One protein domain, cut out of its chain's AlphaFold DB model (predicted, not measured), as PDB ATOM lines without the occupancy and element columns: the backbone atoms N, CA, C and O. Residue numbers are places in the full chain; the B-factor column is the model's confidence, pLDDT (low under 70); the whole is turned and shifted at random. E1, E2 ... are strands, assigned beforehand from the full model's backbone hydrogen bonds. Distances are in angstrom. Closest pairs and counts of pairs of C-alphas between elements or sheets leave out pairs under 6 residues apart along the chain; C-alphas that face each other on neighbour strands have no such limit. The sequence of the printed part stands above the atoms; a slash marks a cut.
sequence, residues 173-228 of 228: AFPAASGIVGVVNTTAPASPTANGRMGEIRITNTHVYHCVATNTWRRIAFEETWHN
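AT A GLANCE: This is residues 173 to 228 of the 228 residues of an uncharacterized protein of Flavobacterium columnare (UniProt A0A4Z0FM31). A model with little regular structure: a small three-strand hairpin sheet, with residues 187 to 195 looping over one face and residues 173 to 180 sticking out as a tail. Of 56 printed residues, 16 are in named strands, E1, E2 and E3, with no named helix: all strand. They form an antiparallel meander, each strand beside the one before. The whole is loose, radius of gyration of the C-alphas 13.0 A, and flat, spanning 36 by 33 by 16 A.

HOW THE PARTS SIT: Residues 184 to 185 pair parallel with 201 to 202 of E1, residues 201 to 203. E1 and E2, residues 207 to 213, form a hairpin at 163 degrees; N 202 and O 209 are 2.8 A apart. E2 and E3, residues 216 to 221, form another at 155 degrees, with N 210 and O 218 at 2.8 A.

IN THESE COORDINATES: E1 begins at C-alpha 201 (7.200, 30.167, 40.134) and spans 6.5 A, E2 17.5 A and E3 16.3 A, ending at C-alpha 221 (4.086, 21.309, 30.610).

THE WHOLE: The farthest C-alphas, Pro 175 and Ser 191, are 37.8 A apart. The printed part has no cut; both links are tight. Residues 173 to 185 and 228 have pLDDT under 70.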
ATOM      1  N   ALA A 173      21.911  29.641  53.891       46.06
ATOM      2  CA  ALA A 173      22.836  28.567  53.595       46.06
ATOM      3  C   ALA A 173      22.118  27.253  53.921       46.06
ATOM      4  O   ALA A 173      21.898  26.934  55.087       46.06
ATOM      5  N   PHE A 174      21.722  26.514  52.889       55.09
ATOM      6  CA  PHE A 174      21.326  25.118  53.014       55.09
ATOM      7  C   PHE A 174      22.623  24.306  52.913       55.09
ATOM      8  O   PHE A 174      23.136  24.141  51.804       55.09
ATOM      9  N   PRO A 175      23.225  23.861  54.035       45.03
ATOM     10  CA  PRO A 175      24.555  23.239  54.038       45.03
ATOM     11  C   PRO A 175      24.616  21.935  53.228       45.03
ATOM     12  O   PRO A 175      25.700  21.449  52.920       45.03
ATOM     13  N   ALA A 176      23.460  21.405  52.830       41.72
ATOM     14  CA  ALA A 176      23.322  20.448  51.750       41.72
ATOM     15  C   ALA A 176      22.459  21.096  50.654       41.72
ATOM     16  O   ALA A 176      21.317  21.474  50.905       41.72
ATOM     17  N   ALA A 177      23.013  21.275  49.456       48.50
ATOM     18  CA  ALA A 177      22.343  21.906  48.324       48.50
ATOM     19  C   ALA A 177      20.928  21.344  48.056       48.50
ATOM     20  O   ALA A 177      20.782  20.172  47.728       48.50
ATOM     21  N   SER A 178      19.896  22.194  48.130       45.84
ATOM     22  CA  SER A 178      18.708  22.154  47.254       45.84
ATOM     23  C   SER A 178      17.910  23.462  47.406       45.84
ATOM     24  O   SER A 178      17.241  23.705  48.405       45.84
ATOM     25  N   GLY A 179      18.053  24.373  46.437       48.44
ATOM     26  CA  GLY A 179      17.481  25.720  46.478       48.44
ATOM     27  C   GLY A 179      15.961  25.745  46.328       48.44
ATOM     28  O   GLY A 179      15.449  25.818  45.215       48.44
ATOM     29  N   ILE A 180      15.237  25.763  47.446       45.25
ATOM     30  CA  ILE A 180      13.804  26.075  47.453       45.25
ATOM     31  C   ILE A 180      13.637  27.561  47.800       45.25
ATOM     32  O   ILE A 180      13.794  27.984  48.943       45.25
ATOM     33  N   VAL A 181      13.346  28.352  46.762       54.47
ATOM     34  CA  VAL A 181      13.015  29.784  46.807       54.47
ATOM     35  C   VAL A 181      11.526  29.926  47.123       54.47
ATOM     36  O   VAL A 181      10.666  29.489  46.359       54.47
ATOM     37  N   GLY A 182      11.224  30.513  48.279       55.31
ATOM     38  CA  GLY A 182       9.900  30.535  48.898       55.31
ATOM     39  C   GLY A 182       8.891  31.504  48.289       55.31
ATOM     40  O   GLY A 182       8.349  32.320  49.021       55.31
ATOM     41  N   VAL A 183       8.579  31.379  46.998       58.84
ATOM     42  CA  VAL A 183       7.204  31.634  46.538       58.84
ATOM     43  C   VAL A 183       6.863  30.626  45.445       58.84
ATOM     44  O   VAL A 183       6.950  30.928  44.257       58.84
ATOM     45  N   VAL A 184       6.476  29.417  45.859       60.75
ATOM     46  CA  VAL A 184       5.743  28.485  44.996       60.75
ATOM     47  C   VAL A 184       4.261  28.715  45.256       60.75
ATOM     48  O   VAL A 184       3.746  28.356  46.312       60.75
ATOM     49  N   ASN A 185       3.573  29.348  44.311       64.88
ATOM     50  CA  ASN A 185       2.113  29.442  44.340       64.88
ATOM     51  C   ASN A 185       1.518  28.238  43.578       64.88
ATOM     52  O   ASN A 185       2.053  27.833  42.552       64.88
ATOM     53  N   THR A 186       0.431  27.636  44.057       81.31
ATOM     54  CA  THR A 186      -0.194  26.454  43.422       81.31
ATOM     55  C   THR A 186      -1.316  26.800  42.448       81.31
ATOM     56  O   THR A 186      -1.855  25.929  41.768       81.31
ATOM     57  N   THR A 187      -1.679  28.078  42.355       90.56
ATOM     58  CA  THR A 187      -2.750  28.535  41.469       90.56
ATOM     59  C   THR A 187      -2.169  28.968  40.131       90.56
ATOM     60  O   THR A 187      -1.362  29.897  40.081       90.56
ATOM     61  N   ALA A 188      -2.594  28.340  39.030       93.06
ATOM     62  CA  ALA A 188      -2.207  28.783  37.691       93.06
ATOM     63  C   ALA A 188      -2.496  30.286  37.504       93.06
ATOM     64  O   ALA A 188      -3.518  30.788  37.982       93.06
ATOM     65  N   PRO A 189      -1.643  31.028  36.784       94.00
ATOM     66  CA  PRO A 189      -2.040  32.335  36.288       94.00
ATOM     67  C   PRO A 189      -3.281  32.183  35.393       94.00
ATOM     68  O   PRO A 189      -3.322  31.314  34.524       94.00
ATOM     69  N   ALA A 190      -4.291  33.032  35.602       95.94
ATOM     70  CA  ALA A 190      -5.556  32.970  34.861       95.94
ATOM     71  C   ALA A 190      -5.385  33.182  33.341       95.94
ATOM     72  O   ALA A 190      -6.236  32.784  32.552       95.94
ATOM     73  N   SER A 191      -4.280  33.804  32.925       96.12
ATOM     74  CA  SER A 191      -3.893  34.024  31.533       96.12
ATOM     75  C   SER A 191      -2.369  34.209  31.433       96.12
ATOM     76  O   SER A 191      -1.716  34.478  32.448       96.12
ATOM     77  N   PRO A 192      -1.774  34.150  30.223       96.88
ATOM     78  CA  PRO A 192      -0.366  34.508  30.012       96.88
ATOM     79  C   PRO A 192      -0.023  35.934  30.459       96.88
ATOM     80  O   PRO A 192       1.148  36.230  30.684       96.88
ATOM     81  N   THR A 193      -1.047  36.783  30.597       95.31
ATOM     82  CA  THR A 193      -0.973  38.183  31.017       95.31
ATOM     83  C   THR A 193      -1.446  38.438  32.455       95.31
ATOM     84  O   THR A 193      -1.617  39.588  32.853       95.31
ATOM     85  N   ALA A 194      -1.712  37.391  33.247       95.75
ATOM     86  CA  ALA A 194      -2.250  37.541  34.598       95.75
ATOM     87  C   ALA A 194      -1.225  38.136  35.570       95.75
ATOM     88  O   ALA A 194      -0.020  37.960  35.402       95.75
ATOM     89  N   ASN A 195      -1.721  38.773  36.634       88.50
ATOM     90  CA  ASN A 195      -0.882  39.415  37.644       88.50
ATOM     91  C   ASN A 195       0.176  38.450  38.213       88.50
ATOM     92  O   ASN A 195      -0.161  37.401  38.775       88.50
ATOM     93  N   GLY A 196       1.449  38.815  38.056       84.75
ATOM     94  CA  GLY A 196       2.604  37.993  38.409       84.75
ATOM     95  C   GLY A 196       3.895  38.794  38.489       84.75
ATOM     96  O   GLY A 196       4.057  39.783  37.771       84.75
ATOM     97  N   ARG A 197       4.821  38.376  39.353       82.94
ATOM     98  CA  ARG A 197       6.138  39.019  39.502       82.94
ATOM     99  C   ARG A 197       7.212  38.209  38.788       82.94
ATOM    100  O   ARG A 197       7.224  36.995  38.908       82.94
ATOM    101  N   MET A 198       8.140  38.863  38.087       83.00
ATOM    102  CA  MET A 198       9.260  38.172  37.432       83.00
ATOM    103  C   MET A 198      10.003  37.245  38.416       83.00
ATOM    104  O   MET A 198      10.301  37.662  39.534       83.00
ATOM    105  N   GLY A 199      10.285  36.003  38.015       79.56
ATOM    106  CA  GLY A 199      10.899  34.976  38.866       79.56
ATOM    107  C   GLY A 199       9.924  34.237  39.789       79.56
ATOM    108  O   GLY A 199      10.305  33.238  40.394       79.56
ATOM    109  N   GLU A 200       8.666  34.677  39.883       83.38
ATOM    110  CA  GLU A 200       7.613  33.918  40.554       83.38
ATOM    111  C   GLU A 200       7.413  32.587  39.830       83.38
ATOM    112  O   GLU A 200       7.233  32.536  38.604       83.38
ATOM    113  N   ILE A 201       7.442  31.515  40.614       88.50
ATOM    114  CA  ILE A 201       7.200  30.167  40.134       88.50
ATOM    115  C   ILE A 201       5.838  29.745  40.663       88.50
ATOM    116  O   ILE A 201       5.574  29.775  41.865       88.50
ATOM    117  N   ARG A 202       4.954  29.338  39.754       90.50
ATOM    118  CA  ARG A 202       3.724  28.648  40.134       90.50
ATOM    119  C   ARG A 202       3.764  27.235  39.618       90.50
ATOM    120  O   ARG A 202       4.103  27.020  38.461       90.50
ATOM    121  N   ILE A 203       3.418  26.276  40.457       90.62
ATOM    122  CA  ILE A 203       3.445  24.867  40.078       90.62
ATOM    123  C   ILE A 203       2.044  24.318  40.255       90.62
ATOM    124  O   ILE A 203       1.479  24.348  41.343       90.62
ATOM    125  N   THR A 204       1.484  23.838  39.154       91.00
ATOM    126  CA  THR A 204       0.222  23.094  39.139       91.00
ATOM    127  C   THR A 204       0.503  21.618  38.900       91.00
ATOM    128  O   THR A 204       1.651  21.229  38.728       91.00
ATOM    129  N   ASN A 205      -0.536  20.789  38.831       88.88
ATOM    130  CA  ASN A 205      -0.400  19.369  38.502       88.88
ATOM    131  C   ASN A 205       0.078  19.092  37.064       88.88
ATOM    132  O   ASN A 205       0.499  17.980  36.781       88.88
ATOM    133  N   THR A 206       0.002  20.070  36.159       92.25
ATOM    134  CA  THR A 206       0.285  19.870  34.726       92.25
ATOM    135  C   THR A 206       1.377  20.782  34.191       92.25
ATOM    136  O   THR A 206       1.876  20.549  33.096       92.25
ATOM    137  N   HIS A 207       1.736  21.839  34.920       94.44
ATOM    138  CA  HIS A 207       2.662  22.850  34.426       94.44
ATOM    139  C   HIS A 207       3.471  23.499  35.547       94.44
ATOM    140  O   HIS A 207       2.929  23.820  36.612       94.44
ATOM    141  N   VAL A 208       4.721  23.832  35.225       94.50
ATOM    142  CA  VAL A 208       5.480  24.892  35.897       94.50
ATOM    143  C   VAL A 208       5.264  26.180  35.128       94.50
ATOM    144  O   VAL A 208       5.628  26.286  33.959       94.50
ATOM    145  N   TYR A 209       4.699  27.174  35.791       94.06
ATOM    146  CA  TYR A 209       4.614  28.536  35.305       94.06
ATOM    147  C   TYR A 209       5.772  29.332  35.882       94.06
ATOM    148  O   TYR A 209       5.965  29.381  37.095       94.06
ATOM    149  N   HIS A 210       6.520  29.984  35.007       93.62
ATOM    150  CA  HIS A 210       7.569  30.914  35.375       93.62
ATOM    151  C   HIS A 210       7.207  32.273  34.787       93.62
ATOM    152  O   HIS A 210       7.044  32.427  33.571       93.62
ATOM    153  N   CYS A 211       7.035  33.261  35.657       90.56
ATOM    154  CA  CYS A 211       6.827  34.632  35.227       90.56
ATOM    155  C   CYS A 211       8.167  35.165  34.702       90.56
ATOM    156  O   CYS A 211       9.048  35.525  35.480       90.56
ATOM    157  N   VAL A 212       8.356  35.176  33.382       90.75
ATOM    158  CA  VAL A 212       9.631  35.589  32.761       90.75
ATOM    159  C   VAL A 212       9.768  37.105  32.656       90.75
ATOM    160  O   VAL A 212      10.871  37.621  32.534       90.75
ATOM    161  N   ALA A 213       8.642  37.812  32.709       83.12
ATOM    162  CA  ALA A 213       8.546  39.254  32.890       83.12
ATOM    163  C   ALA A 213       7.245  39.553  33.648       83.12
ATOM    164  O   ALA A 213       6.379  38.681  33.723       83.12
ATOM    165  N   THR A 214       7.092  40.744  34.233       84.75
ATOM    166  CA  THR A 214       5.866  41.120  34.961       84.75
ATOM    167  C   THR A 214       4.633  40.848  34.114       84.75
ATOM    168  O   THR A 214       4.566  41.262  32.955       84.75
ATOM    169  N   ASN A 215       3.677  40.122  34.693       92.31
ATOM    170  CA  ASN A 215       2.453  39.705  34.018       92.31
ATOM    171  C   ASN A 215       2.719  39.007  32.676       92.31
ATOM    172  O   ASN A 215       1.954  39.163  31.739       92.31
ATOM    173  N   THR A 216       3.841  38.306  32.537       95.69
ATOM    174  CA  THR A 216       4.206  37.574  31.324       95.69
ATOM    175  C   THR A 216       4.658  36.190  31.736       95.69
ATOM    176  O   THR A 216       5.783  35.977  32.197       95.69
ATOM    177  N   TRP A 217       3.760  35.234  31.569       95.75
ATOM    178  CA  TRP A 217       3.965  33.872  32.024       95.75
ATOM    179  C   TRP A 217       4.419  32.981  30.880       95.75
ATOM    180  O   TRP A 217       3.770  32.882  29.837       95.75
ATOM    181  N   ARG A 218       5.533  32.285  31.098       96.81
ATOM    182  CA  ARG A 218       5.850  31.072  30.350       96.81
ATOM    183  C   ARG A 218       5.418  29.884  31.177       96.81
ATOM    184  O   ARG A 218       5.387  29.945  32.403       96.81
ATOM    185  N   ARG A 219       5.080  28.803  30.488       96.50
ATOM    186  CA  ARG A 219       4.779  27.536  31.128       96.50
ATOM    187  C   ARG A 219       5.538  26.423  30.441       96.50
ATOM    188  O   ARG A 219       5.669  26.434  29.219       96.50
ATOM    189  N   ILE A 220       6.003  25.487  31.241       95.81
ATOM    190  CA  ILE A 220       6.531  24.212  30.791       95.81
ATOM    191  C   ILE A 220       5.500  23.187  31.237       95.81
ATOM    192  O   ILE A 220       5.127  23.173  32.411       95.81
ATOM    193  N   ALA A 221       4.975  22.415  30.290       94.75
ATOM    194  CA  ALA A 221       4.086  21.309  30.610       94.75
ATOM    195  C   ALA A 221       4.906  20.169  31.211       94.75
ATOM    196  O   ALA A 221       6.041  19.929  30.796       94.75
ATOM    197  N   PHE A 222       4.328  19.483  32.185       89.50
ATOM    198  CA  PHE A 222       4.842  18.196  32.609       89.50
ATOM    199  C   PHE A 222       4.458  17.146  31.578       89.50
ATOM    200  O   PHE A 222       3.346  17.163  31.048       89.50
ATOM    201  N   GLU A 223       5.383  16.239  31.301       87.94
ATOM    202  CA  GLU A 223       5.026  15.009  30.611       87.94
ATOM    203  C   GLU A 223       4.117  14.178  31.524       87.94
ATOM    204  O   GLU A 223       4.323  14.121  32.739       87.94
ATOM    205  N   GLU A 224       3.087  13.554  30.949       80.69
ATOM    206  CA  GLU A 224       2.137  12.727  31.706       80.69
ATOM    207  C   GLU A 224       2.780  11.428  32.207       80.69
ATOM    208  O   GLU A 224       2.378  10.875  33.231       80.69
ATOM    209  N   THR A 225       3.801  10.952  31.493       81.31
ATOM    210  CA  THR A 225       4.544   9.737  31.808       81.31
ATOM    211  C   THR A 225       6.029   9.967  31.597       81.31
ATOM    212  O   THR A 225       6.432  10.526  30.586       81.31
ATOM    213  N   TRP A 226       6.841   9.497  32.537       79.69
ATOM    214  CA  TRP A 226       8.294   9.529  32.425       79.69
ATOM    215  C   TRP A 226       8.775   8.585  31.310       79.69
ATOM    216  O   TRP A 226       8.486   7.386  31.360       79.69
ATOM    217  N   HIS A 227       9.519   9.102  30.330       76.44
ATOM    218  CA  HIS A 227      10.194   8.291  29.314       76.44
ATOM    219  C   HIS A 227      11.681   8.116  29.667       76.44
ATOM    220  O   HIS A 227      12.373   9.094  29.944       76.44
ATOM    221  N   ASN A 228      12.141   6.858  29.688       66.25
ATOM    222  CA  ASN A 228      13.546   6.478  29.901       66.25
ATOM    223  C   ASN A 228      14.342   6.490  28.596       66.25
ATOM    224  O   ASN A 228      13.771   6.054  27.571       66.25
TER     225      ASN A 228